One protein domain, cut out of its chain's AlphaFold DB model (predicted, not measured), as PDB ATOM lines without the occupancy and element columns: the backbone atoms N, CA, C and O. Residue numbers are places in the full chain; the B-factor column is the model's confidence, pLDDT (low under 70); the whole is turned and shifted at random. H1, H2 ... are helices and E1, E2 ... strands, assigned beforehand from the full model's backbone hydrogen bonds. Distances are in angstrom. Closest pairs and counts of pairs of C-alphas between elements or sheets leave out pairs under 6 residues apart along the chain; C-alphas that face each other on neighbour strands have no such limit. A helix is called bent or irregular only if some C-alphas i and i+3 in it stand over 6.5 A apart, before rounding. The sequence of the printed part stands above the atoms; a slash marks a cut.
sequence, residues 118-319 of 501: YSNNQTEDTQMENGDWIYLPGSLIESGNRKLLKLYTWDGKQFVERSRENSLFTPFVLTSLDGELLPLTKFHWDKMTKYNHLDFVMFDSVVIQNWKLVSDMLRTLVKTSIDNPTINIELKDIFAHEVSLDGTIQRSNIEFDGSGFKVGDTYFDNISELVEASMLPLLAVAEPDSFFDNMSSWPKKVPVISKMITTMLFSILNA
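Overview. This is residues 118 to 319 of the 501 residues of an uncharacterized protein of Bacillus thuringiensis (UniProt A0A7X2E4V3). The domain has two parts set along its longest axis: at one end a strongly twisted sheet of four strands, E4 E3 E5 E6, curled like part of a barrel, with H1 on it and the hairpin of E1 and E2 running on into E3; toward the other end the kinked helix H5 as a core. H2, H3 and a small sheet, E8 E7 E11, pack on H5, the hairpin of E9 and E10 sits by its first turns, and H6 joins it to the curled sheet. The printed part has 202 residues, with seven named helices and eleven named strands in the order E1 E2 E3 E4 E5 E6 H1 H2 H3 H4 E7 E8 E9 E10 H5 H6 E11 H7; each sheet is antiparallel, and the class is mixed, helices and strands. The whole is compact, with a radius of gyration of the C-alphas of 17.3 A and spans of 54 by 39 by 32 A.

Along the chain. The curled sheet holds E4, residues 159 to 162, E3, residues 151 to 154, E5, residues 174 to 177, and E6, residues 180 to 183. E1, residues 139 to 142, begins at C-alpha 139 (181.253, 113.544, 146.137), and E2 is residues 145 to 148. H1, residues 184 to 192, is 12.5 A long. H2 is residues 203 to 209, H3 is residues 211 to 227, 23.9 A long, and H4 is residues 235 to 238. E7, residues 239 to 244, is 14.1 A long; E8 is residues 249 to 251, E9 residues 261 to 263 and E10 residues 266 to 268. H5, residues 271 to 286, is 23.0 A long, from C-alpha 271 (188.166, 144.610, 127.212), with a kink of 33 degrees near residue 279; it is irregular, but only just, C-alphas 278 and 281 being 6.8 A apart. H6 is residues 288 to 293, and E11, residues 301 to 305, is 13.2 A long. H7, residues 307 to 316, is 14.1 A long and ends at C-alpha 316 (183.191, 126.839, 115.878).

Arrangement. In the curled sheet, N 160 and O 153 are 3.0 A apart across E4 and E3, N 152 and O 174 2.8 A across E3 and E5, and N 175 and O 182 2.8 A across E5 and E6. H1 is on this sheet at a height of 6.9 A, and H6 only grazes it with residues 288 to 292. H5, the hub, touches H6 at a tilt of 67 degrees, steep but only just, opposite ways; the closest C-alphas, of Ala 284 and Phe 291, are 5.2 A apart. H5 touches H2 with residues 282 to 286 alone, closest at the C-alphas of Ser 205 and Ala 286, 5.1 A. It touches H3 with residues 271 to 276 alone, at a steep tilt of 39 degrees, opposite ways, closest at the C-alphas of Arg 219 and Ile 271, 6.1 A. H5 is over E11 at a height of 6.0 A and stands up from the sheet E8 E7 E11; there N 304 and O 241 are 2.8 A apart, and N 250 and O 242 3.0 A. In the hairpins of E1 and E2 and of E9 and E10, N 140 and O 147, and N 261 and O 268, are each 2.8 A apart. H4 touches H3 and H7, with the C-alphas of Ile 238 and Ile 309 closest to H7 at 6.3 A. H5 and H7 are apart. Every O i to N i+4 pair is within hydrogen-bond range in H1, H2, H3 and H6, against 8 of 12 in H5 and 5 of 6 in H7; H4 is too short for such a pair.

Size, cuts and confidence. The two C-alphas farthest apart, those of Asp 178 and Thr 230, are 55.8 A from each other. The printed part has no cut. The link from E4 to E5, 11 residues, is long; residues 118 to 138 hold no named element, and residues 194 to 199 stand free. The mean pLDDT of the printed part is 95.3, and no printed residue is under 70.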
ATOM      1  N   TYR A 118     182.424 119.104 130.222       94.50
ATOM      2  CA  TYR A 118     182.265 120.510 130.551       94.50
ATOM      3  C   TYR A 118     182.425 120.715 132.058       94.50
ATOM      4  O   TYR A 118     181.746 120.060 132.854       94.50
ATOM      5  N   SER A 119     183.298 121.636 132.451       94.88
ATOM      6  CA  SER A 119     183.756 121.731 133.843       94.88
ATOM      7  C   SER A 119     183.189 122.924 134.613       94.88
ATOM      8  O   SER A 119     183.271 122.950 135.837       94.88
ATOM      9  N   ASN A 120     182.533 123.873 133.935       94.62
ATOM     10  CA  ASN A 120     181.843 125.000 134.577       94.62
ATOM     11  C   ASN A 120     180.481 124.561 135.156       94.62
ATOM     12  O   ASN A 120     179.417 125.039 134.742       94.62
ATOM     13  N   ASN A 121     180.515 123.622 136.098       96.50
ATOM     14  CA  ASN A 121     179.398 123.211 136.943       96.50
ATOM     15  C   ASN A 121     179.679 123.571 138.415       96.50
ATOM     16  O   ASN A 121     180.617 124.305 138.727       96.50
ATOM     17  N   GLN A 122     178.819 123.113 139.320       97.88
ATOM     18  CA  GLN A 122     178.947 123.367 140.752       97.88
ATOM     19  C   GLN A 122     178.843 122.055 141.522       97.88
ATOM     20  O   GLN A 122     178.100 121.161 141.110       97.88
ATOM     21  N   THR A 123     179.520 121.961 142.662       98.31
ATOM     22  CA  THR A 123     179.300 120.890 143.634       98.31
ATOM     23  C   THR A 123     177.864 120.901 144.112       98.31
ATOM     24  O   THR A 123     177.252 121.953 144.256       98.31
ATOM     25  N   GLU A 124     177.321 119.727 144.374       96.88
ATOM     26  CA  GLU A 124     176.042 119.608 145.047       96.88
ATOM     27  C   GLU A 124     176.125 120.132 146.489       96.88
ATOM     28  O   GLU A 124     177.136 119.937 147.179       96.88
ATOM     29  N   ASP A 125     175.056 120.782 146.946       95.19
ATOM     30  CA  ASP A 125     174.894 121.152 148.351       95.19
ATOM     31  C   ASP A 125     174.431 119.953 149.207       95.19
ATOM     32  O   ASP A 125     174.219 118.835 148.727       95.19
ATOM     33  N   THR A 126     174.313 120.169 150.517       91.50
ATOM     34  CA  THR A 126     173.924 119.111 151.466       91.50
ATOM     35  C   THR A 126     172.517 118.572 151.192       91.50
ATOM     36  O   THR A 126     172.289 117.372 151.339       91.50
ATOM     37  N   GLN A 127     171.585 119.439 150.781       91.06
ATOM     38  CA  GLN A 127     170.180 119.075 150.553       91.06
ATOM     39  C   GLN A 127     169.922 118.508 149.146       91.06
ATOM     40  O   GLN A 127     168.840 117.976 148.887       91.06
ATOM     41  N   MET A 128     170.924 118.547 148.259       89.69
ATOM     42  CA  MET A 128     170.809 118.204 146.837       89.69
ATOM     43  C   MET A 128     169.780 119.088 146.114       89.69
ATOM     44  O   MET A 128     169.088 118.627 145.204       89.69
ATOM     45  N   GLU A 129     169.651 120.342 146.548       91.00
ATOM     46  CA  GLU A 129     168.722 121.329 145.986       91.00
ATOM     47  C   GLU A 129     169.424 122.227 144.967       91.00
ATOM     48  O   GLU A 129     168.840 122.570 143.935       91.00
ATOM     49  N   ASN A 130     170.693 122.553 145.223       92.94
ATOM     50  CA  ASN A 130     171.525 123.370 144.351       92.94
ATOM     51  C   ASN A 130     172.757 122.612 143.846       92.94
ATOM     52  O   ASN A 130     173.190 121.596 144.392       92.94
ATOM     53  N   GLY A 131     173.343 123.160 142.783       94.94
ATOM     54  CA  GLY A 131     174.513 122.600 142.123       94.94
ATOM     55  C   GLY A 131     174.206 121.401 141.226       94.94
ATOM     56  O   GLY A 131     173.075 121.191 140.779       94.94
ATOM     57  N   ASP A 132     175.247 120.641 140.892       95.56
ATOM     58  CA  ASP A 132     175.143 119.493 139.999       95.56
ATOM     59  C   ASP A 132     174.770 118.218 140.758       95.56
ATOM     60  O   ASP A 132     175.614 117.408 141.144       95.56
ATOM     61  N   TRP A 133     173.467 118.021 140.926       92.31
ATOM     62  CA  TRP A 133     172.907 116.822 141.541       92.31
ATOM     63  C   TRP A 133     172.906 115.592 140.613       92.31
ATOM     64  O   TRP A 133     172.512 114.512 141.045       92.31
ATOM     65  N   ILE A 134     173.330 115.726 139.346       93.31
ATOM     66  CA  ILE A 134     173.378 114.611 138.388       93.31
ATOM     67  C   ILE A 134     174.726 113.896 138.475       93.31
ATOM     68  O   ILE A 134     174.732 112.675 138.599       93.31
ATOM     69  N   TYR A 135     175.839 114.637 138.412       96.19
ATOM     70  CA  TYR A 135     177.205 114.085 138.431       96.19
ATOM     71  C   TYR A 135     177.889 114.195 139.800       96.19
ATOM     72  O   TYR A 135     178.906 113.535 140.026       96.19
ATOM     73  N   LEU A 136     177.330 114.989 140.720       96.56
ATOM     74  CA  LEU A 136     177.746 115.078 142.122       96.56
ATOM     75  C   LEU A 136     179.251 115.324 142.309       96.56
ATOM     76  O   LEU A 136     179.906 114.540 143.000       96.56
ATOM     77  N   PRO A 137     179.848 116.356 141.686       97.75
ATOM     78  CA  PRO A 137     181.296 116.528 141.699       97.75
ATOM     79  C   PRO A 137     181.845 116.816 143.096       97.75
ATOM     80  O   PRO A 137     183.021 116.583 143.337       97.75
ATOM     81  N   GLY A 138     181.027 117.256 144.052       97.50
ATOM     82  CA  GLY A 138     181.454 117.346 145.439       97.50
ATOM     83  C   GLY A 138     181.701 115.972 146.065       97.50
ATOM     84  O   GLY A 138     182.387 115.888 147.070       97.50
ATOM     85  N   SER A 139     181.168 114.880 145.535       96.69
ATOM     86  CA  SER A 139     181.253 113.544 146.137       96.69
ATOM     87  C   SER A 139     182.071 112.571 145.295       96.69
ATOM     88  O   SER A 139     182.304 112.793 144.112       96.69
ATOM     89  N   LEU A 140     182.442 111.450 145.905       95.19
ATOM     90  CA  LEU A 140     182.888 110.244 145.222       95.19
ATOM     91  C   LEU A 140     181.754 109.214 145.224       95.19
ATOM     92  O   LEU A 140     181.255 108.861 146.293       95.19
ATOM     93  N   ILE A 141     181.375 108.735 144.041       93.00
ATOM     94  CA  ILE A 141     180.418 107.645 143.850       93.00
ATOM     95  C   ILE A 141     181.150 106.406 143.341       93.00
ATOM     96  O   ILE A 141     181.759 106.422 142.267       93.00
ATOM     97  N   GLU A 142     181.071 105.321 144.105       85.38
ATOM     98  CA  GLU A 142     181.637 104.026 143.730       85.38
ATOM     99  C   GLU A 142     180.625 102.917 144.020       85.38
ATOM    100  O   GLU A 142     180.281 102.650 145.174       85.38
ATOM    101  N   SER A 143     180.136 102.271 142.956       85.06
ATOM    102  CA  SER A 143     179.157 101.179 143.050       85.06
ATOM    103  C   SER A 143     177.909 101.600 143.825       85.06
ATOM    104  O   SER A 143     177.522 100.941 144.785       85.06
ATOM    105  N   GLY A 144     177.327 102.745 143.454       84.88
ATOM    106  CA  GLY A 144     176.145 103.311 144.107       84.88
ATOM    107  C   GLY A 144     176.400 103.956 145.475       84.88
ATOM    108  O   GLY A 144     175.540 104.680 145.975       84.88
ATOM    109  N   ASN A 145     177.581 103.776 146.076       89.00
ATOM    110  CA  ASN A 145     177.889 104.334 147.391       89.00
ATOM    111  C   ASN A 145     178.448 105.750 147.279       89.00
ATOM    112  O   ASN A 145     179.446 105.984 146.595       89.00
ATOM    113  N   ARG A 146     177.839 106.686 148.013       92.56
ATOM    114  CA  ARG A 146     178.291 108.077 148.105       92.56
ATOM    115  C   ARG A 146     179.240 108.279 149.277       92.56
ATOM    116  O   ARG A 146     178.844 108.135 150.430       92.56
ATOM    117  N   LYS A 147     180.446 108.759 148.990       93.81
ATOM    118  CA  LYS A 147     181.369 109.326 149.976       93.81
ATOM    119  C   LYS A 147     181.514 110.824 149.740       93.81
ATOM    120  O   LYS A 147     181.903 111.255 148.657       93.81
ATOM    121  N   LEU A 148     181.222 111.630 150.758       95.06
ATOM    122  CA  LEU A 148     181.440 113.073 150.687       95.06
ATOM    123  C   LEU A 148     182.942 113.369 150.700       95.06
ATOM    124  O   LEU A 148     183.676 112.862 151.549       95.06
ATOM    125  N   LEU A 149     183.386 114.207 149.769       96.62
ATOM    126  CA  LEU A 149     184.736 114.752 149.775       96.62
ATOM    127  C   LEU A 149     184.802 115.998 150.665       96.62
ATOM    128  O   LEU A 149     183.827 116.751 150.770       96.62
ATOM    129  N   LYS A 150     185.962 116.236 151.276       97.50
ATOM    130  CA  LYS A 150     186.266 117.537 151.876       97.50
ATOM    131  C   LYS A 150     186.534 118.537 150.761       97.50
ATOM    132  O   LYS A 150     187.226 118.186 149.803       97.50
ATOM    133  N   LEU A 151     185.976 119.736 150.872       98.19
ATOM    134  CA  LEU A 151     186.055 120.768 149.842       98.19
ATOM    135  C   LEU A 151     186.779 121.980 150.416       98.19
ATOM    136  O   LEU A 151     186.449 122.425 151.514       98.19
ATOM    137  N   TYR A 152     187.748 122.504 149.678       98.56
ATOM    138  CA  TYR A 152     188.556 123.646 150.078       98.56
ATOM    139  C   TYR A 152     188.517 124.713 148.993       98.56
ATOM    140  O   TYR A 152     188.618 124.401 147.807       98.56
ATOM    141  N   THR A 153     188.396 125.973 149.398       98.00
ATOM    142  CA  THR A 153     188.480 127.127 148.492       98.00
ATOM    143  C   THR A 153     189.307 128.236 149.124       98.00
ATOM    144  O   THR A 153     189.596 128.206 150.324       98.00
ATOM    145  N   TRP A 154     189.727 129.205 148.313       97.94
ATOM    146  CA  TRP A 154     190.576 130.302 148.760       97.94
ATOM    147  C   TRP A 154     189.781 131.299 149.613       97.94
ATOM    148  O   TRP A 154     188.710 131.749 149.215       97.94
ATOM    149  N   ASP A 155     190.282 131.671 150.790       96.44
ATOM    150  CA  ASP A 155     189.651 132.683 151.657       96.44
ATOM    151  C   ASP A 155     190.207 134.105 151.459       96.44
ATOM    152  O   ASP A 155     189.819 135.038 152.163       96.44
ATOM    153  N   GLY A 156     191.126 134.271 150.504       95.12
ATOM    154  CA  GLY A 156     191.900 135.494 150.296       95.12
ATOM    155  C   GLY A 156     193.349 135.393 150.779       95.12
ATOM    156  O   GLY A 156     194.154 136.248 150.412       95.12
ATOM    157  N   LYS A 157     193.695 134.375 151.575       95.44
ATOM    158  CA  LYS A 157     195.047 134.157 152.117       95.44
ATOM    159  C   LYS A 157     195.528 132.716 152.010       95.44
ATOM    160  O   LYS A 157     196.723 132.501 151.836       95.44
ATOM    161  N   GLN A 158     194.632 131.754 152.183       96.44
ATOM    162  CA  GLN A 158     194.937 130.329 152.151       96.44
ATOM    163  C   GLN A 158     193.702 129.522 151.734       96.44
ATOM    164  O   GLN A 158     192.585 130.040 151.661       96.44
ATOM    165  N   PHE A 159     193.894 128.230 151.480       97.69
ATOM    166  CA  PHE A 159     192.783 127.309 151.274       97.69
ATOM    167  C   PHE A 159     192.197 126.879 152.616       97.69
ATOM    168  O   PHE A 159     192.918 126.406 153.495       97.69
ATOM    169  N   VAL A 160     190.882 127.025 152.764       97.62
ATOM    170  CA  VAL A 160     190.149 126.637 153.974       97.62
ATOM    171  C   VAL A 160     189.046 125.653 153.629       97.62
ATOM    172  O   VAL A 160     188.450 125.730 152.555       97.62
ATOM    173  N   GLU A 161     188.775 124.725 154.545       97.94
ATOM    174  CA  GLU A 161     187.676 123.773 154.391       97.94
ATOM    175  C   GLU A 161     186.341 124.528 154.404       97.94
ATOM    176  O   GLU A 161     186.107 125.394 155.252       97.94
ATOM    177  N   ARG A 162     185.461 124.216 153.452       97.00
ATOM    178  CA  ARG A 162     184.131 124.812 153.327       97.00
ATOM    179  C   ARG A 162     183.059 123.808 153.719       97.00
ATOM    180  O   ARG A 162     183.136 122.624 153.388       97.00
ATOM    181  N   SER A 163     182.027 124.303 154.401       94.25
ATOM    182  CA  SER A 163     180.793 123.545 154.583       94.25
ATOM    183  C   SER A 163     180.065 123.400 153.241       94.25
ATOM    184  O   SER A 163     180.307 124.140 152.288       94.25
ATOM    185  N   ARG A 164     179.142 122.442 153.171       92.62
ATOM    186  CA  ARG A 164     178.276 122.198 152.002       92.62
ATOM    187  C   ARG A 164     176.905 122.845 152.157       92.62
ATOM    188  O   ARG A 164     175.907 122.324 151.660       92.62
ATOM    189  N   GLU A 165     176.835 123.925 152.927       94.31
ATOM    190  CA  GLU A 165     175.610 124.718 153.044       94.31
ATOM    191  C   GLU A 165     175.262 125.362 151.703       94.31
ATOM    192  O   GLU A 165     174.092 125.448 151.353       94.31
ATOM    193  N   ASN A 166     176.286 125.727 150.925       95.06
ATOM    194  CA  ASN A 166     176.153 126.255 149.578       95.06
ATOM    195  C   ASN A 166     176.925 125.386 148.583       95.06
ATOM    196  O   ASN A 166     177.922 124.744 148.924       95.06
ATOM    197  N   SER A 167     176.458 125.390 147.339       97.38
ATOM    198  CA  SER A 167     177.193 124.815 146.213       97.38
ATOM    199  C   SER A 167     178.411 125.681 145.868       97.38
ATOM    200  O   SER A 167     178.379 126.901 146.021       97.38
ATOM    201  N   LEU A 168     179.502 125.045 145.433       98.12
ATOM    202  CA  LEU A 168     180.765 125.703 145.095       98.12
ATOM    203  C   LEU A 168     181.086 125.477 143.620       98.12
ATOM    204  O   LEU A 168     180.828 124.404 143.079       98.12
ATOM    205  N   PHE A 169     181.672 126.470 142.961       98.38
ATOM    206  CA  PHE A 169     182.062 126.385 141.559       98.38
ATOM    207  C   PHE A 169     183.215 125.394 141.363       98.38
ATOM    208  O   PHE A 169     184.348 125.674 141.751       98.38
ATOM    209  N   THR A 170     182.924 124.244 140.747       98.38
ATOM    210  CA  THR A 170     183.823 123.079 140.672       98.38
ATOM    211  C   THR A 170     185.260 123.418 140.243       98.38
ATOM    212  O   THR A 170     186.175 122.906 140.889       98.38
ATOM    213  N   PRO A 171     185.508 124.281 139.230       98.25
ATOM    214  CA  PRO A 171     186.869 124.629 138.815       98.25
ATOM    215  C   PRO A 171     187.751 125.246 139.905       98.25
ATOM    216  O   PRO A 171     188.964 125.108 139.841       98.25
ATOM    217  N   PHE A 172     187.172 125.925 140.901       98.25
ATOM    218  CA  PHE A 172     187.925 126.648 141.943       98.25
ATOM    219  C   PHE A 172     188.050 125.861 143.254       98.25
ATOM    220  O   PHE A 172     188.533 126.383 144.259       98.25
ATOM    221  N   VAL A 173     187.598 124.606 143.262       98.44
ATOM    222  CA  VAL A 173     187.569 123.768 144.460       98.44
ATOM    223  C   VAL A 173     188.758 122.815 144.465       98.44
ATOM    224  O   VAL A 173     189.010 122.103 143.492       98.44
ATOM    225  N   LEU A 174     189.447 122.747 145.602       98.50
ATOM    226  CA  LEU A 174     190.357 121.657 145.932       98.50
ATOM    227  C   LEU A 174     189.626 120.616 146.789       98.50
ATOM    228  O   LEU A 174     188.694 120.926 147.533       98.50
ATOM    229  N   THR A 175     190.077 119.372 146.728       98.25
ATOM    230  CA  THR A 175     189.709 118.317 147.670       98.25
ATOM    231  C   THR A 175     190.942 117.764 148.373       98.25
ATOM    232  O   THR A 175     192.051 118.186 148.065       98.25
ATOM    233  N   SER A 176     190.759 116.857 149.334       96.44
ATOM    234  CA  SER A 176     191.857 116.179 150.021       96.44
ATOM    235  C   SER A 176     191.842 114.681 149.736       96.44
ATOM    236  O   SER A 176     190.832 114.010 149.970       96.44
ATOM    237  N   LEU A 177     192.976 114.164 149.263       92.12
ATOM    238  CA  LEU A 177     193.251 112.738 149.112       92.12
ATOM    239  C   LEU A 177     194.532 112.425 149.882       92.12
ATOM    240  O   LEU A 177     195.546 113.080 149.680       92.12
ATOM    241  N   ASP A 178     194.459 111.474 150.813       90.38
ATOM    242  CA  ASP A 178     195.594 111.045 151.644       90.38
ATOM    243  C   ASP A 178     196.335 112.194 152.365       90.38
ATOM    244  O   ASP A 178     197.521 112.112 152.664       90.38
ATOM    245  N   GLY A 179     195.601 113.263 152.698       89.44
ATOM    246  CA  GLY A 179     196.122 114.442 153.393       89.44
ATOM    247  C   GLY A 179     196.658 115.544 152.475       89.44
ATOM    248  O   GLY A 179     196.884 116.652 152.956       89.44
ATOM    249  N   GLU A 180     196.785 115.298 151.171       94.75
ATOM    250  CA  GLU A 180     197.228 116.292 150.192       94.75
ATOM    251  C   GLU A 180     196.040 117.003 149.545       94.75
ATOM    252  O   GLU A 180     195.011 116.382 149.262       94.75
ATOM    253  N   LEU A 181     196.170 118.316 149.327       96.88
ATOM    254  CA  LEU A 181     195.184 119.089 148.579       96.88
ATOM    255  C   LEU A 181     195.431 118.931 147.081       96.88
ATOM    256  O   LEU A 181     196.544 119.137 146.607       96.88
ATOM    257  N   LEU A 182     194.376 118.620 146.335       97.19
ATOM    258  CA  LEU A 182     194.421 118.520 144.882       97.19
ATOM    259  C   LEU A 182     193.177 119.141 144.240       97.19
ATOM    260  O   LEU A 182     192.101 119.102 144.839       97.19
ATOM    261  N   PRO A 183     193.287 119.677 143.014       98.12
ATOM    262  CA  PRO A 183     192.143 120.184 142.265       98.12
ATOM    263  C   PRO A 183     191.034 119.141 142.143       98.12
ATOM    264  O   PRO A 183     191.278 118.001 141.739       98.12
ATOM    265  N   LEU A 184     189.796 119.532 142.451       98.38
ATOM    266  CA  LEU A 184     188.643 118.635 142.369       98.38
ATOM    267  C   LEU A 184     188.408 118.144 140.932       98.38
ATOM    268  O   LEU A 184     188.050 116.990 140.705       98.38
ATOM    269  N   THR A 185     188.659 119.012 139.953       97.88
ATOM    270  CA  THR A 185     188.616 118.690 138.522       97.88
ATOM    271  C   THR A 185     189.652 117.629 138.148       97.88
ATOM    272  O   THR A 185     189.302 116.658 137.480       97.88
ATOM    273  N   LYS A 186     190.893 117.753 138.642       97.12
ATOM    274  CA  LYS A 186     191.976 116.770 138.458       97.12
ATOM    275  C   LYS A 186     191.621 115.425 139.094       97.12
ATOM    276  O   LYS A 186     191.708 114.404 138.426       97.12
ATOM    277  N   PHE A 187     191.095 115.428 140.323       97.56
ATOM    278  CA  PHE A 187     190.629 114.212 141.005       97.56
ATOM    279  C   PHE A 187     189.611 113.414 140.173       97.56
ATOM    280  O   PHE A 187     189.743 112.197 140.009       97.56
ATOM    281  N   HIS A 188     188.588 114.087 139.634       97.94
ATOM    282  CA  HIS A 188     187.577 113.429 138.800       97.94
ATOM    283  C   HIS A 188     188.123 113.031 137.431       97.94
ATOM    284  O   HIS A 188     187.796 111.952 136.936       97.94
ATOM    285  N   TRP A 189     188.985 113.853 136.832       97.38
ATOM    286  CA  TRP A 189     189.635 113.549 135.558       97.38
ATOM    287  C   TRP A 189     190.520 112.299 135.627       97.38
ATOM    288  O   TRP A 189     190.395 111.401 134.790       97.38
ATOM    289  N   ASP A 190     191.324 112.167 136.680       95.94
ATOM    290  CA  ASP A 190     192.177 110.998 136.920       95.94
ATOM    291  C   ASP A 190     191.360 109.717 137.141       95.94
ATOM    292  O   ASP A 190     191.816 108.612 136.847       95.94
ATOM    293  N   LYS A 191     190.128 109.833 137.650       95.12
ATOM    294  CA  LYS A 191     189.194 108.701 137.739       95.12
ATOM    295  C   LYS A 191     188.550 108.381 136.392       95.12
ATOM    296  O   LYS A 191     188.495 107.209 136.031       95.12
ATOM    297  N   MET A 192     188.088 109.387 135.646       95.75
ATOM    298  CA  MET A 192     187.472 109.203 134.323       95.75
ATOM    299  C   MET A 192     188.415 108.509 133.338       95.75
ATOM    300  O   MET A 192     188.020 107.565 132.657       95.75
ATOM    301  N   THR A 193     189.680 108.919 133.307       94.25
ATOM    302  CA  THR A 193     190.685 108.398 132.364       94.25
ATOM    303  C   THR A 193     191.089 106.940 132.610       94.25
ATOM    304  O   THR A 193     191.720 106.329 131.748       94.25
ATOM    305  N   LYS A 194     190.674 106.328 133.731       95.44
ATOM    306  CA  LYS A 194     190.849 104.883 133.977       95.44
ATOM    307  C   LYS A 194     189.938 104.012 133.104       95.44
ATOM    308  O   LYS A 194     190.233 102.835 132.914       95.44
ATOM    309  N   TYR A 195     188.855 104.569 132.564       94.31
ATOM    310  CA  TYR A 195     187.896 103.852 131.724       94.31
ATOM    311  C   TYR A 195     188.293 103.946 130.247       94.31
ATOM    312  O   TYR A 195     187.778 104.769 129.497       94.31
ATOM    313  N   ASN A 196     189.225 103.088 129.827       91.12
ATOM    314  CA  ASN A 196     189.836 103.114 128.491       91.12
ATOM    315  C   ASN A 196     188.869 102.858 127.314       91.12
ATOM    316  O   ASN A 196     189.217 103.137 126.167       91.12
ATOM    317  N   HIS A 197     187.668 102.334 127.572       91.44
ATOM    318  CA  HIS A 197     186.617 102.155 126.569       91.44
ATOM    319  C   HIS A 197     185.844 103.446 126.272       91.44
ATOM    320  O   HIS A 197     185.077 103.485 125.311       91.44
ATOM    321  N   LEU A 198     186.053 104.498 127.070       93.69
ATOM    322  CA  LEU A 198     185.523 105.838 126.860       93.69
ATOM    323  C   LEU A 198     186.659 106.806 126.535       93.69
ATOM    324  O   LEU A 198     187.554 107.058 127.334       93.69
ATOM    325  N   ASP A 199     186.586 107.405 125.353       93.75
ATOM    326  CA  ASP A 199     187.574 108.375 124.891       93.75
ATOM    327  C   ASP A 199     187.158 109.796 125.311       93.75
ATOM    328  O   ASP A 199     186.605 110.565 124.515       93.75
ATOM    329  N   PHE A 200     187.335 110.083 126.604       96.88
ATOM    330  CA  PHE A 200     187.009 111.362 127.234       96.88
ATOM    331  C   PHE A 200     187.847 112.516 126.676       96.88
ATOM    332  O   PHE A 200     189.065 112.424 126.558       96.88
ATOM    333  N   VAL A 201     187.197 113.655 126.436       96.69
ATOM    334  CA  VAL A 201     187.863 114.914 126.074       96.69
ATOM    335  C   VAL A 201     187.391 116.010 127.008       96.69
ATOM    336  O   VAL A 201     186.192 116.159 127.229       96.69
ATOM    337  N   MET A 202     188.316 116.808 127.525       96.12
ATOM    338  CA  MET A 202     187.995 117.991 128.312       96.12
ATOM    339  C   MET A 202     187.760 119.181 127.379       96.12
ATOM    340  O   MET A 202     188.642 119.550 126.603       96.12
ATOM    341  N   PHE A 203     186.569 119.777 127.432       96.56
ATOM    342  CA  PHE A 203     186.234 120.917 126.580       96.56
ATOM    343  C   PHE A 203     187.109 122.133 126.885       96.56
ATOM    344  O   PHE A 203     187.545 122.821 125.966       96.56
ATOM    345  N   ASP A 204     187.407 122.361 128.162       96.06
ATOM    346  CA  ASP A 204     188.269 123.444 128.625       96.06
ATOM    347  C   ASP A 204     189.636 123.393 127.919       96.06
ATOM    348  O   ASP A 204     190.073 124.391 127.352       96.06
ATOM    349  N   SER A 205     190.253 122.210 127.802       94.62
ATOM    350  CA  SER A 205     191.507 122.027 127.058       94.62
ATOM    351  C   SER A 205     191.383 122.360 125.565       94.62
ATOM    352  O   SER A 205     192.302 122.951 125.003       94.62
ATOM    353  N   VAL A 206     190.257 122.032 124.917       95.25
ATOM    354  CA  VAL A 206     190.006 122.393 123.505       95.25
ATOM    355  C   VAL A 206     189.961 123.913 123.337       95.25
ATOM    356  O   VAL A 206     190.502 124.452 122.370       95.25
ATOM    357  N   VAL A 207     189.347 124.620 124.289       96.81
ATOM    358  CA  VAL A 207     189.287 126.084 124.282       96.81
ATOM    359  C   VAL A 207     190.669 126.697 124.525       96.81
ATOM    360  O   VAL A 207     191.062 127.587 123.775       96.81
ATOM    361  N   ILE A 208     191.432 126.198 125.504       95.50
ATOM    362  CA  ILE A 208     192.788 126.687 125.811       95.50
ATOM    363  C   ILE A 208     193.750 126.475 124.634       95.50
ATOM    364  O   ILE A 208     194.506 127.379 124.287       95.50
ATOM    365  N   GLN A 209     193.670 125.344 123.931       95.12
ATOM    366  CA  GLN A 209     194.454 125.117 122.705       95.12
ATOM    367  C   GLN A 209     194.146 126.141 121.597       95.12
ATOM    368  O   GLN A 209     194.984 126.389 120.734       95.12
ATOM    369  N   ASN A 210     192.964 126.759 121.639       96.69
ATOM    370  CA  ASN A 210     192.518 127.802 120.717       96.69
ATOM    371  C   ASN A 210     192.433 129.180 121.397       96.69
ATOM    372  O   ASN A 210     191.690 130.045 120.927       96.69
ATOM    373  N   TRP A 211     193.195 129.394 122.482       97.12
ATOM    374  CA  TRP A 211     193.114 130.575 123.350       97.12
ATOM    375  C   TRP A 211     193.003 131.878 122.567       97.12
ATOM    376  O   TRP A 211     192.048 132.626 122.741       97.12
ATOM    377  N   LYS A 212     193.948 132.122 121.648       97.88
ATOM    378  CA  LYS A 212     193.998 133.366 120.876       97.88
ATOM    379  C   LYS A 212     192.702 133.618 120.103       97.88
ATOM    380  O   LYS A 212     192.141 134.703 120.212       97.88
ATOM    381  N   LEU A 213     192.231 132.623 119.353       98.25
ATOM    382  CA  LEU A 213     191.020 132.741 118.546       98.25
ATOM    383  C   LEU A 213     189.799 133.016 119.432       98.25
ATOM    384  O   LEU A 213     189.021 133.924 119.150       98.25
ATOM    385  N   VAL A 214     189.653 132.270 120.530       98.50
ATOM    386  CA  VAL A 214     188.510 132.417 121.440       98.50
ATOM    387  C   VAL A 214     188.541 133.764 122.164       98.50
ATOM    388  O   VAL A 214     187.514 134.440 122.223       98.50
ATOM    389  N   SER A 215     189.702 134.209 122.651       98.62
ATOM    390  CA  SER A 215     189.851 135.540 123.245       98.62
ATOM    391  C   SER A 215     189.532 136.644 122.240       98.62
ATOM    392  O   SER A 215     188.823 137.588 122.583       98.62
ATOM    393  N   ASP A 216     189.996 136.533 120.996       98.75
ATOM    394  CA  ASP A 216     189.714 137.530 119.961       98.75
ATOM    395  C   ASP A 216     188.206 137.580 119.639       98.75
ATOM    396  O   ASP A 216     187.634 138.668 119.550       98.75
ATOM    397  N   MET A 217     187.518 136.432 119.576       98.75
ATOM    398  CA  MET A 217     186.054 136.382 119.429       98.75
ATOM    399  C   MET A 217     185.324 137.055 120.596       98.75
ATOM    400  O   MET A 217     184.419 137.862 120.372       98.75
ATOM    401  N   LEU A 218     185.716 136.755 121.837       98.75
ATOM    402  CA  LEU A 218     185.126 137.360 123.032       98.75
ATOM    403  C   LEU A 218     185.337 138.879 123.050       98.75
ATOM    404  O   LEU A 218     184.382 139.617 123.289       98.75
ATOM    405  N   ARG A 219     186.546 139.357 122.725       98.69
ATOM    406  CA  ARG A 219     186.851 140.793 122.610       98.69
ATOM    407  C   ARG A 219     185.949 141.468 121.575       98.69
ATOM    408  O   ARG A 219     185.382 142.522 121.863       98.69
ATOM    409  N   THR A 220     185.756 140.850 120.408       98.44
ATOM    410  CA  THR A 220     184.862 141.369 119.358       98.44
ATOM    411  C   THR A 220     183.403 141.419 119.814       98.44
ATOM    412  O   THR A 220     182.718 142.413 119.561       98.44
ATOM    413  N   LEU A 221     182.913 140.392 120.513       98.19
ATOM    414  CA  LEU A 221     181.545 140.376 121.040       98.19
ATOM    415  C   LEU A 221     181.331 141.443 122.121       98.19
ATOM    416  O   LEU A 221     180.336 142.163 122.064       98.19
ATOM    417  N   VAL A 222     182.272 141.593 123.059       97.75
ATOM    418  CA  VAL A 222     182.213 142.628 124.106       97.75
ATOM    419  C   VAL A 222     182.222 144.018 123.479       97.75
ATOM    420  O   VAL A 222     181.349 144.828 123.778       97.75
ATOM    421  N   LYS A 223     183.143 144.271 122.542       96.81
ATOM    422  CA  LYS A 223     183.203 145.536 121.800       96.81
ATOM    423  C   LYS A 223     181.891 145.830 121.075       96.81
ATOM    424  O   LYS A 223     181.389 146.943 121.146       96.81
ATOM    425  N   THR A 224     181.302 144.827 120.425       96.44
ATOM    426  CA  THR A 224     180.026 144.986 119.711       96.44
ATOM    427  C   THR A 224     178.869 145.295 120.660       96.44
ATOM    428  O   THR A 224     178.042 146.142 120.337       96.44
ATOM    429  N   SER A 225     178.830 144.651 121.831       94.94
ATOM    430  CA  SER A 225     177.816 144.901 122.863       94.94
ATOM    431  C   SER A 225     177.830 146.353 123.362       94.94
ATOM    432  O   SER A 225     176.779 146.896 123.693       94.94
ATOM    433  N   ILE A 226     179.004 146.991 123.378       93.69
ATOM    434  CA  ILE A 226     179.191 148.378 123.827       93.69
ATOM    435  C   ILE A 226     178.933 149.370 122.689       93.69
ATOM    436  O   ILE A 226     178.169 150.318 122.849       93.69
ATOM    437  N   ASP A 227     179.568 149.148 121.536       92.75
ATOM    438  CA  ASP A 227     179.608 150.120 120.440       92.75
ATOM    439  C   ASP A 227     178.309 150.130 119.608       92.75
ATOM    440  O   ASP A 227     178.003 151.128 118.954       92.75
ATOM    441  N   ASN A 228     177.539 149.034 119.601       87.19
ATOM    442  CA  ASN A 228     176.347 148.867 118.762       87.19
ATOM    443  C   ASN A 228     175.120 148.402 119.567       87.19
ATOM    444  O   ASN A 228     174.703 147.247 119.456       87.19
ATOM    445  N   PRO A 229     174.445 149.309 120.296       77.31
ATOM    446  CA  PRO A 229     173.262 148.966 121.092       77.31
ATOM    447  C   PRO A 229     172.052 148.516 120.250       77.31
ATOM    448  O   PRO A 229     171.075 147.998 120.785       77.31
ATOM    449  N   THR A 230     172.084 148.720 118.929       78.50
ATOM    450  CA  THR A 230     171.059 148.223 117.996       78.50
ATOM    451  C   THR A 230     171.186 146.723 117.729       78.50
ATOM    452  O   THR A 230     170.203 146.082 117.347       78.50
ATOM    453  N   ILE A 231     172.374 146.150 117.943       80.25
ATOM    454  CA  ILE A 231     172.598 144.711 117.920       80.25
ATOM    455  C   ILE A 231     172.220 144.183 119.301       80.25
ATOM    456  O   ILE A 231     172.746 144.614 120.321       80.25
ATOM    457  N   ASN A 232     171.286 143.237 119.342       85.38
ATOM    458  CA  ASN A 232     170.740 142.706 120.585       85.38
ATOM    459  C   ASN A 232     171.712 141.715 121.253       85.38
ATOM    460  O   ASN A 232     171.363 140.553 121.442       85.38
ATOM    461  N   ILE A 233     172.918 142.145 121.620       91.44
ATOM    462  CA  ILE A 233     173.910 141.361 122.370       91.44
ATOM    463  C   ILE A 233     174.266 142.148 123.627       91.44
ATOM    464  O   ILE A 233     174.780 143.260 123.545       91.44
ATOM    465  N   GLU A 234     174.000 141.572 124.794       93.44
ATOM    466  CA  GLU A 234     174.320 142.178 126.086       93.44
ATOM    467  C   GLU A 234     175.508 141.451 126.727       93.44
ATOM    468  O   GLU A 234     175.710 140.256 126.503       93.44
ATOM    469  N   LEU A 235     176.259 142.127 127.603       95.12
ATOM    470  CA  LEU A 235     177.391 141.508 128.310       95.12
ATOM    471  C   LEU A 235     176.988 140.244 129.084       95.12
ATOM    472  O   LEU A 235     177.764 139.296 129.137       95.12
ATOM    473  N   LYS A 236     175.756 140.173 129.607       94.06
ATOM    474  CA  LYS A 236     175.230 138.982 130.301       94.06
ATOM    475  C   LYS A 236     175.009 137.770 129.383       94.06
ATOM    476  O   LYS A 236     174.965 136.635 129.861       94.06
ATOM    477  N   ASP A 237     174.865 137.997 128.076       94.94
ATOM    478  CA  ASP A 237     174.782 136.933 127.071       94.94
ATOM    479  C   ASP A 237     176.170 136.337 126.790       94.94
ATOM    480  O   ASP A 237     176.275 135.158 126.449       94.94
ATOM    481  N   ILE A 238     177.233 137.125 126.986       97.31
ATOM    482  CA  ILE A 238     178.636 136.715 126.844       97.31
ATOM    483  C   ILE A 238     179.142 136.093 128.155       97.31
ATOM    484  O   ILE A 238     179.725 135.009 128.144       97.31
ATOM    485  N   PHE A 239     178.837 136.727 129.290       97.38
ATOM    486  CA  PHE A 239     179.251 136.339 130.637       97.38
ATOM    487  C   PHE A 239     178.033 136.212 131.562       97.38
ATOM    488  O   PHE A 239     177.530 137.193 132.104       97.38
ATOM    489  N   ALA A 240     177.532 134.993 131.754       93.56
ATOM    490  CA  ALA A 240     176.257 134.789 132.455       93.56
ATOM    491  C   ALA A 240     176.363 134.863 133.989       93.56
ATOM    492  O   ALA A 240     175.356 135.093 134.668       93.56
ATOM    493  N   HIS A 241     177.556 134.616 134.527       96.62
ATOM    494  CA  HIS A 241     177.826 134.554 135.961       96.62
ATOM    495  C   HIS A 241     179.151 135.240 136.288       96.62
ATOM    496  O   HIS A 241     179.984 135.437 135.406       96.62
ATOM    497  N   GLU A 242     179.324 135.580 137.556       96.31
ATOM    498  CA  GLU A 242     180.617 135.898 138.146       96.31
ATOM    499  C   GLU A 242     180.915 134.885 139.248       96.31
ATOM    500  O   GLU A 242     179.994 134.380 139.900       96.31
ATOM    501  N   VAL A 243     182.195 134.580 139.435       97.19
ATOM    502  CA  VAL A 243     182.664 133.676 140.482       97.19
ATOM    503  C   VAL A 243     183.763 134.335 141.302       97.19
ATOM    504  O   VAL A 243     184.685 134.942 140.756       97.19
ATOM    505  N   SER A 244     183.642 134.227 142.619       97.19
ATOM    506  CA  SER A 244     184.660 134.640 143.580       97.19
ATOM    507  C   SER A 244     185.710 133.540 143.760       97.19
ATOM    508  O   SER A 244     185.402 132.358 143.627       97.19
ATOM    509  N   LEU A 245     186.940 133.896 144.145       96.56
ATOM    510  CA  LEU A 245     188.007 132.910 144.418       96.56
ATOM    511  C   LEU A 245     187.662 131.911 145.547       96.56
ATOM    512  O   LEU A 245     188.265 130.842 145.633       96.56
ATOM    513  N   ASP A 246     186.667 132.220 146.383       96.69
ATOM    514  CA  ASP A 246     186.120 131.304 147.390       96.69
ATOM    515  C   ASP A 246     185.147 130.252 146.823       96.69
ATOM    516  O   ASP A 246     184.608 129.446 147.583       96.69
ATOM    517  N   GLY A 247     184.937 130.233 145.504       96.88
ATOM    518  CA  GLY A 247     184.058 129.302 144.803       96.88
ATOM    519  C   GLY A 247     182.590 129.729 144.754       96.88
ATOM    520  O   GLY A 247     181.787 129.017 144.154       96.88
ATOM    521  N   THR A 248     182.215 130.871 145.335       96.81
ATOM    522  CA  THR A 248     180.836 131.376 145.277       96.81
ATOM    523  C   THR A 248     180.520 131.901 143.884       96.81
ATOM    524  O   THR A 248     181.237 132.756 143.362       96.81
ATOM    525  N   ILE A 249     179.417 131.436 143.298       95.69
ATOM    526  CA  ILE A 249     178.937 131.876 141.986       95.69
ATOM    527  C   ILE A 249     177.603 132.606 142.110       95.69
ATOM    528  O   ILE A 249     176.710 132.199 142.850       95.69
ATOM    529  N   GLN A 250     177.443 133.676 141.339       95.12
ATOM    530  CA  GLN A 250     176.183 134.404 141.240       95.12
ATOM    531  C   GLN A 250     175.950 134.923 139.825       95.12
ATOM    532  O   GLN A 250     176.831 134.873 138.966       95.12
ATOM    533  N   ARG A 251     174.728 135.388 139.543       94.12
ATOM    534  CA  ARG A 251     174.420 136.007 138.250       94.12
ATOM    535  C   ARG A 251     175.288 137.242 138.051       94.12
ATOM    536  O   ARG A 251     175.413 138.061 138.953       94.12
ATOM    537  N   SER A 252     175.870 137.339 136.862       87.31
ATOM    538  CA  SER A 252     176.753 138.440 136.507       87.31
ATOM    539  C   SER A 252     175.957 139.730 136.344       87.31
ATOM    540  O   SER A 252     174.908 139.722 135.695       87.31
ATOM    541  N   ASN A 253     176.482 140.829 136.880       86.81
ATOM    542  CA  ASN A 253     176.017 142.181 136.588       86.81
ATOM    543  C   ASN A 253     177.225 143.040 136.197       86.81
ATOM    544  O   ASN A 253     177.681 143.869 136.979       86.81
ATOM    545  N   ILE A 254     177.791 142.766 135.017       93.69
ATOM    546  CA  ILE A 254     178.933 143.534 134.511       93.69
ATOM    547  C   ILE A 254     178.452 144.913 134.093       93.69
ATOM    548  O   ILE A 254     177.631 145.038 133.182       93.69
ATOM    549  N   GLU A 255     179.010 145.931 134.732       93.38
ATOM    550  CA  GLU A 255     178.737 147.331 134.431       93.38
ATOM    551  C   GLU A 255     179.904 147.918 133.636       93.38
ATOM    552  O   GLU A 255     181.065 147.739 134.000       93.38
ATOM    553  N   PHE A 256     179.590 148.611 132.540       94.00
ATOM    554  CA  PHE A 256     180.548 149.406 131.775       94.00
ATOM    555  C   PHE A 256     180.300 150.888 132.070       94.00
ATOM    556  O   PHE A 256     179.199 151.382 131.829       94.00
ATOM    557  N   ASP A 257     181.306 151.589 132.591       91.50
ATOM    558  CA  ASP A 257     181.199 152.997 133.017       91.50
ATOM    559  C   ASP A 257     181.845 153.997 132.038       91.50
ATOM    560  O   ASP A 257     181.947 155.190 132.329       91.50
ATOM    561  N   GLY A 258     182.275 153.522 130.866       89.00
ATOM    562  CA  GLY A 258     182.985 154.312 129.857       89.00
ATOM    563  C   GLY A 258     184.509 154.277 129.992       89.00
ATOM    564  O   GLY A 258     185.197 154.507 129.000       89.00
ATOM    565  N   SER A 259     185.033 153.954 131.176       90.06
ATOM    566  CA  SER A 259     186.473 153.835 131.443       90.06
ATOM    567  C   SER A 259     186.948 152.392 131.602       90.06
ATOM    568  O   SER A 259     188.104 152.117 131.308       90.06
ATOM    569  N   GLY A 260     186.054 151.475 131.983       96.38
ATOM    570  CA  GLY A 260     186.368 150.061 132.170       96.38
ATOM    571  C   GLY A 260     185.141 149.244 132.572       96.38
ATOM    572  O   GLY A 260     183.999 149.653 132.342       96.38
ATOM    573  N   PHE A 261     185.380 148.069 133.153       97.81
ATOM    574  CA  PHE A 261     184.349 147.090 133.500       97.81
ATOM    575  C   PHE A 261     184.386 146.739 134.977       97.81
ATOM    576  O   PHE A 261     185.434 146.391 135.518       97.81
ATOM    577  N   LYS A 262     183.218 146.730 135.612       96.88
ATOM    578  CA  LYS A 262     183.059 146.310 137.001       96.88
ATOM    579  C   LYS A 262     182.359 144.954 137.077       96.88
ATOM    580  O   LYS A 262     181.240 144.809 136.591       96.88
ATOM    581  N   VAL A 263     183.015 143.973 137.699       95.62
ATOM    582  CA  VAL A 263     182.485 142.633 138.017       95.62
ATOM    583  C   VAL A 263     182.415 142.516 139.541       95.62
ATOM    584  O   VAL A 263     183.432 142.316 140.216       95.62
ATOM    585  N   GLY A 264     181.226 142.710 140.110       89.56
ATOM    586  CA  GLY A 264     181.058 142.872 141.551       89.56
ATOM    587  C   GLY A 264     181.925 144.019 142.083       89.56
ATOM    588  O   GLY A 264     181.710 145.171 141.727       89.56
ATOM    589  N   ASP A 265     182.935 143.701 142.894       91.06
ATOM    590  CA  ASP A 265     183.845 144.696 143.488       91.06
ATOM    591  C   ASP A 265     185.210 144.757 142.774       91.06
ATOM    592  O   ASP A 265     186.128 145.429 143.239       91.06
ATOM    593  N   THR A 266     185.368 144.020 141.670       95.81
ATOM    594  CA  THR A 266     186.605 143.956 140.880       95.81
ATOM    595  C   THR A 266     186.469 144.827 139.636       95.81
ATOM    596  O   THR A 266     185.440 144.775 138.961       95.81
ATOM    597  N   TYR A 267     187.499 145.618 139.338       97.44
ATOM    598  CA  TYR A 267     187.554 146.496 138.172       97.44
ATOM    599  C   TYR A 267     188.572 145.975 137.153       97.44
ATOM    600  O   TYR A 267     189.633 145.494 137.549       97.44
ATOM    601  N   PHE A 268     188.231 146.078 135.871       98.06
ATOM    602  CA  PHE A 268     189.082 145.744 134.731       98.06
ATOM    603  C   PHE A 268     189.178 146.965 133.821       98.06
ATOM    604  O   PHE A 268     188.147 147.481 133.378       98.06
ATOM    605  N   ASP A 269     190.395 147.404 133.509       97.62
ATOM    606  CA  ASP A 269     190.631 148.693 132.848       97.62
ATOM    607  C   ASP A 269     190.203 148.673 131.374       97.62
ATOM    608  O   ASP A 269     189.979 149.706 130.749       97.62
ATOM    609  N   ASN A 270     190.120 147.488 130.766       97.50
ATOM    610  CA  ASN A 270     189.832 147.346 129.345       97.50
ATOM    611  C   ASN A 270     189.230 145.974 128.992       97.50
ATOM    612  O   ASN A 270     189.166 145.049 129.804       97.50
ATOM    613  N   ILE A 271     188.785 145.841 127.735       98.12
ATOM    614  CA  ILE A 271     188.166 144.610 127.212       98.12
ATOM    615  C   ILE A 271     189.132 143.422 127.300       98.12
ATOM    616  O   ILE A 271     188.691 142.304 127.564       98.12
ATOM    617  N   SER A 272     190.431 143.635 127.063       98.12
ATOM    618  CA  SER A 272     191.412 142.547 127.076       98.12
ATOM    619  C   SER A 272     191.543 141.938 128.462       98.12
ATOM    620  O   SER A 272     191.455 140.720 128.569       98.12
ATOM    621  N   GLU A 273     191.646 142.762 129.504       98.19
ATOM    622  CA  GLU A 273     191.705 142.295 130.893       98.19
ATOM    623  C   GLU A 273     190.432 141.554 131.317       98.19
ATOM    624  O   GLU A 273     190.517 140.480 131.908       98.19
ATOM    625  N   LEU A 274     189.249 142.073 130.961       98.31
ATOM    626  CA  LEU A 274     187.980 141.394 131.242       98.31
ATOM    627  C   LEU A 274     187.927 140.008 130.577       98.31
ATOM    628  O   LEU A 274     187.514 139.024 131.195       98.31
ATOM    629  N   VAL A 275     188.330 139.929 129.306       98.50
ATOM    630  CA  VAL A 275     188.332 138.675 128.545       98.50
ATOM    631  C   VAL A 275     189.372 137.706 129.094       98.50
ATOM    632  O   VAL A 275     189.050 136.536 129.271       98.50
ATOM    633  N   GLU A 276     190.579 138.161 129.416       97.88
ATOM    634  CA  GLU A 276     191.619 137.326 130.029       97.88
ATOM    635  C   GLU A 276     191.156 136.761 131.374       97.88
ATOM    636  O   GLU A 276     191.252 135.554 131.595       97.88
ATOM    637  N   ALA A 277     190.529 137.587 132.215       97.81
ATOM    638  CA  ALA A 277     189.923 137.128 133.460       97.81
ATOM    639  C   ALA A 277     188.810 136.093 133.223       97.81
ATOM    640  O   ALA A 277     188.696 135.129 133.978       97.81
ATOM    641  N   SER A 278     188.023 136.237 132.150       97.94
ATOM    642  CA  SER A 278     186.957 135.283 131.807       97.94
ATOM    643  C   SER A 278     187.447 133.891 131.405       97.94
ATOM    644  O   SER A 278     186.681 132.926 131.446       97.94
ATOM    645  N   MET A 279     188.721 133.784 131.022       97.75
ATOM    646  CA  MET A 279     189.359 132.528 130.642       97.75
ATOM    647  C   MET A 279     189.962 131.791 131.849       97.75
ATOM    648  O   MET A 279     190.231 130.595 131.751       97.75
ATOM    649  N   LEU A 280     190.132 132.461 132.998       97.12
ATOM    650  CA  LEU A 280     190.691 131.863 134.217       97.12
ATOM    651  C   LEU A 280     189.921 130.624 134.712       97.12
ATOM    652  O   LEU A 280     190.578 129.644 135.057       97.12
ATOM    653  N   PRO A 281     188.570 130.580 134.691       97.62
ATOM    654  CA  PRO A 281     187.825 129.351 134.965       97.62
ATOM    655  C   PRO A 281     188.246 128.156 134.109       97.62
ATOM    656  O   PRO A 281     188.286 127.049 134.624       97.62
ATOM    657  N   LEU A 282     188.582 128.367 132.834       97.00
ATOM    658  CA  LEU A 282     189.020 127.297 131.932       97.00
ATOM    659  C   LEU A 282     190.462 126.873 132.239       97.00
ATOM    660  O   LEU A 282     190.782 125.684 132.219       97.00
ATOM    661  N   LEU A 283     191.321 127.845 132.566       95.88
ATOM    662  CA  LEU A 283     192.705 127.604 132.978       95.88
ATOM    663  C   LEU A 283     192.765 126.770 134.265       95.88
ATOM    664  O   LEU A 283     193.546 125.828 134.337       95.88
ATOM    665  N   ALA A 284     191.878 127.040 135.228       97.38
ATOM    666  CA  ALA A 284     191.757 126.276 136.473       97.38
ATOM    667  C   ALA A 284     191.478 124.777 136.260       97.38
ATOM    668  O   ALA A 284     191.708 123.967 137.156       97.38
ATOM    669  N   VAL A 285     190.985 124.393 135.080       97.12
ATOM    670  CA  VAL A 285     190.707 122.997 134.724       97.12
ATOM    671  C   VAL A 285     191.811 122.420 133.842       97.12
ATOM    672  O   VAL A 285     192.265 121.306 134.092       97.12
ATOM    673  N   ALA A 286     192.238 123.156 132.814       95.81
ATOM    674  CA  ALA A 286     193.214 122.673 131.839       95.81
ATOM    675  C   ALA A 286     194.659 122.693 132.363       95.81
ATOM    676  O   ALA A 286     195.443 121.812 132.020       95.81
ATOM    677  N   GLU A 287     195.002 123.679 133.192       95.38
ATOM    678  CA  GLU A 287     196.330 123.886 133.781       95.38
ATOM    679  C   GLU A 287     196.195 124.211 135.282       95.38
ATOM    680  O   GLU A 287     196.559 125.302 135.734       95.38
ATOM    681  N   PRO A 288     195.641 123.282 136.083       95.31
ATOM    682  CA  PRO A 288     195.217 123.587 137.442       95.31
ATOM    683  C   PRO A 288     196.383 123.998 138.348       95.31
ATOM    684  O   PRO A 288     196.226 124.917 139.143       95.31
ATOM    685  N   ASP A 289     197.554 123.372 138.207       93.75
ATOM    686  CA  ASP A 289     198.722 123.679 139.041       93.75
ATOM    687  C   ASP A 289     199.137 125.160 138.848       93.75
ATOM    688  O   ASP A 289     199.243 125.911 139.814       93.75
ATOM    689  N   SER A 290     199.197 125.631 137.593       93.88
ATOM    690  CA  SER A 290     199.456 127.042 137.250       93.88
ATOM    691  C   SER A 290     198.409 127.993 137.840       93.88
ATOM    692  O   SER A 290     198.744 129.052 138.375       93.88
ATOM    693  N   PHE A 291     197.130 127.621 137.785       96.62
ATOM    694  CA  PHE A 291     196.059 128.433 138.351       96.62
ATOM    695  C   PHE A 291     196.148 128.527 139.883       96.62
ATOM    696  O   PHE A 291     196.116 129.633 140.425       96.62
ATOM    697  N   PHE A 292     196.277 127.398 140.586       96.56
ATOM    698  CA  PHE A 292     196.249 127.378 142.050       96.56
ATOM    699  C   PHE A 292     197.525 127.962 142.682       96.56
ATOM    700  O   PHE A 292     197.424 128.629 143.715       96.56
ATOM    701  N   ASP A 293     198.688 127.819 142.037       94.69
ATOM    702  CA  ASP A 293     199.957 128.408 142.498       94.69
ATOM    703  C   ASP A 293     199.954 129.945 142.444       94.69
ATOM    704  O   ASP A 293     200.655 130.609 143.208       94.69
ATOM    705  N   ASN A 294     199.132 130.525 141.566       95.56
ATOM    706  CA  ASN A 294     199.053 131.969 141.350       95.56
ATOM    707  C   ASN A 294     197.822 132.623 142.001       95.56
ATOM    708  O   ASN A 294     197.576 133.808 141.758       95.56
ATOM    709  N   MET A 295     197.067 131.911 142.856       94.38
ATOM    710  CA  MET A 295     195.787 132.397 143.410       94.38
ATOM    711  C   MET A 295     195.833 133.791 144.026       94.38
ATOM    712  O   MET A 295     194.884 134.557 143.876       94.38
ATOM    713  N   SER A 296     196.922 134.150 144.710       95.25
ATOM    714  CA  SER A 296     197.061 135.466 145.345       95.25
ATOM    715  C   SER A 296     197.143 136.629 144.351       95.25
ATOM    716  O   SER A 296     196.955 137.775 144.752       95.25
ATOM    717  N   SER A 297     197.463 136.347 143.086       95.31
ATOM    718  CA  SER A 297     197.574 137.336 142.007       95.31
ATOM    719  C   SER A 297     196.291 137.482 141.189       95.31
ATOM    720  O   SER A 297     196.145 138.463 140.460       95.31
ATOM    721  N   TRP A 298     195.349 136.543 141.319       96.38
ATOM    722  CA  TRP A 298     194.122 136.569 140.536       96.38
ATOM    723  C   TRP A 298     193.123 137.619 141.028       96.38
ATOM    724  O   TRP A 298     193.072 137.938 142.221       96.38
ATOM    725  N   PRO A 299     192.276 138.145 140.122       96.50
ATOM    726  CA  PRO A 299     191.194 139.031 140.513       96.50
ATOM    727  C   PRO A 299     190.243 138.327 141.488       96.50
ATOM    728  O   PRO A 299     189.930 137.149 141.330       96.50
ATOM    729  N   LYS A 300     189.740 139.059 142.490       95.25
ATOM    730  CA  LYS A 300     188.865 138.485 143.533       95.25
ATOM    731  C   LYS A 300     187.586 137.876 142.965       95.25
ATOM    732  O   LYS A 300     187.067 136.922 143.541       95.25
ATOM    733  N   LYS A 301     187.082 138.463 141.880       96.50
ATOM    734  CA  LYS A 301     185.935 137.987 141.115       96.50
ATOM    735  C   LYS A 301     186.285 137.955 139.641       96.50
ATOM    736  O   LYS A 301     186.889 138.898 139.131       96.50
ATOM    737  N   VAL A 302     185.853 136.904 138.960       97.19
ATOM    738  CA  VAL A 302     186.057 136.747 137.521       97.19
ATOM    739  C   VAL A 302     184.730 136.459 136.819       97.19
ATOM    740  O   VAL A 302     183.870 135.768 137.378       97.19
ATOM    741  N   PRO A 303     184.520 136.992 135.606       97.75
ATOM    742  CA  PRO A 303     183.355 136.649 134.803       97.75
ATOM    743  C   PRO A 303     183.453 135.202 134.298       97.75
ATOM    744  O   PRO A 303     184.534 134.688 134.037       97.75
ATOM    745  N   VAL A 304     182.313 134.538 134.119       97.38
ATOM    746  CA  VAL A 304     182.237 133.174 133.581       97.38
ATOM    747  C   VAL A 304     181.555 133.209 132.222       97.38
ATOM    748  O   VAL A 304     180.411 133.665 132.103       97.38
ATOM    749  N   ILE A 305     182.245 132.681 131.207       97.44
ATOM    750  CA  ILE A 305     181.726 132.533 129.843       97.44
ATOM    751  C   ILE A 305     180.365 131.824 129.873       97.44
ATOM    752  O   ILE A 305     180.173 130.799 130.532       97.44
ATOM    753  N   SER A 306     179.383 132.400 129.182       96.25
ATOM    754  CA  SER A 306     178.013 131.907 129.208       96.25
ATOM    755  C   SER A 306     177.874 130.558 128.503       96.25
ATOM    756  O   SER A 306     178.591 130.228 127.557       96.25
ATOM    757  N   LYS A 307     176.832 129.806 128.877       93.56
ATOM    758  CA  LYS A 307     176.444 128.584 128.160       93.56
ATOM    759  C   LYS A 307     176.168 128.838 126.669       93.56
ATOM    760  O   LYS A 307     176.345 127.918 125.873       93.56
ATOM    761  N   MET A 308     175.728 130.040 126.277       94.75
ATOM    762  CA  MET A 308     175.485 130.358 124.863       94.75
ATOM    763  C   MET A 308     176.796 130.392 124.082       94.75
ATOM    764  O   MET A 308     176.896 129.728 123.052       94.75
ATOM    765  N   ILE A 309     177.816 131.067 124.622       97.44
ATOM    766  CA  ILE A 309     179.157 131.081 124.034       97.44
ATOM    767  C   ILE A 309     179.740 129.669 124.004       97.44
ATOM    768  O   ILE A 309     180.154 129.216 122.944       97.44
ATOM    769  N   THR A 310     179.680 128.925 125.113       96.00
ATOM    770  CA  THR A 310     180.117 127.517 125.157       96.00
ATOM    771  C   THR A 310     179.452 126.684 124.053       96.00
ATOM    772  O   THR A 310     180.118 125.927 123.351       96.00
ATOM    773  N   THR A 311     178.142 126.859 123.850       94.69
ATOM    774  CA  THR A 311     177.383 126.137 122.816       94.69
ATOM    775  C   THR A 311     177.867 126.482 121.407       94.69
ATOM    776  O   THR A 311     178.007 125.587 120.576       94.69
ATOM    777  N   MET A 312     178.152 127.759 121.142       97.25
ATOM    778  CA  MET A 312     178.728 128.209 119.871       97.25
ATOM    779  C   MET A 312     180.136 127.655 119.656       97.25
ATOM    780  O   MET A 312     180.476 127.239 118.551       97.25
ATOM    781  N   LEU A 313     180.952 127.618 120.708       98.00
ATOM    782  CA  LEU A 313     182.326 127.135 120.633       98.00
ATOM    783  C   LEU A 313     182.405 125.638 120.302       98.00
ATOM    784  O   LEU A 313     183.341 125.240 119.617       98.00
ATOM    785  N   PHE A 314     181.417 124.813 120.677       96.81
ATOM    786  CA  PHE A 314     181.377 123.410 120.235       96.81
ATOM    787  C   PHE A 314     181.390 123.269 118.707       96.81
ATOM    788  O   PHE A 314     182.073 122.387 118.178       96.81
ATOM    789  N   SER A 315     180.639 124.119 117.998       96.56
ATOM    790  CA  SER A 315     180.581 124.083 116.535       96.56
ATOM    791  C   SER A 315     181.752 124.820 115.899       96.56
ATOM    792  O   SER A 315     182.390 124.267 115.011       96.56
ATOM    793  N   ILE A 316     182.085 126.015 116.389       97.25
ATOM    794  CA  ILE A 316     183.191 126.839 115.878       97.25
ATOM    795  C   ILE A 316     184.530 126.098 115.972       97.25
ATOM    796  O   ILE A 316     185.300 126.099 115.017       97.25
ATOM    797  N   LEU A 317     184.786 125.416 117.093       96.69
ATOM    798  CA  LEU A 317     185.997 124.615 117.303       96.69
ATOM    799  C   LEU A 317     185.861 123.185 116.759       96.69
ATOM    800  O   LEU A 317     186.692 122.329 117.040       96.69
ATOM    801  N   ASN A 318     184.813 122.917 115.973       95.69
ATOM    802  CA  ASN A 318     184.615 121.673 115.240       95.69
ATOM    803  C   ASN A 318     184.691 120.410 116.109       95.69
ATOM    804  O   ASN A 318     185.209 119.387 115.673       95.69
ATOM    805  N   ALA A 319     184.096 120.425 117.307       96.06
ATOM    806  CA  ALA A 319     184.177 119.300 118.246       96.06
ATOM    807  C   ALA A 319     183.670 117.962 117.654       96.06
ATOM    808  O   ALA A 319     184.096 116.888 118.064       96.06
TER     809      ALA A 319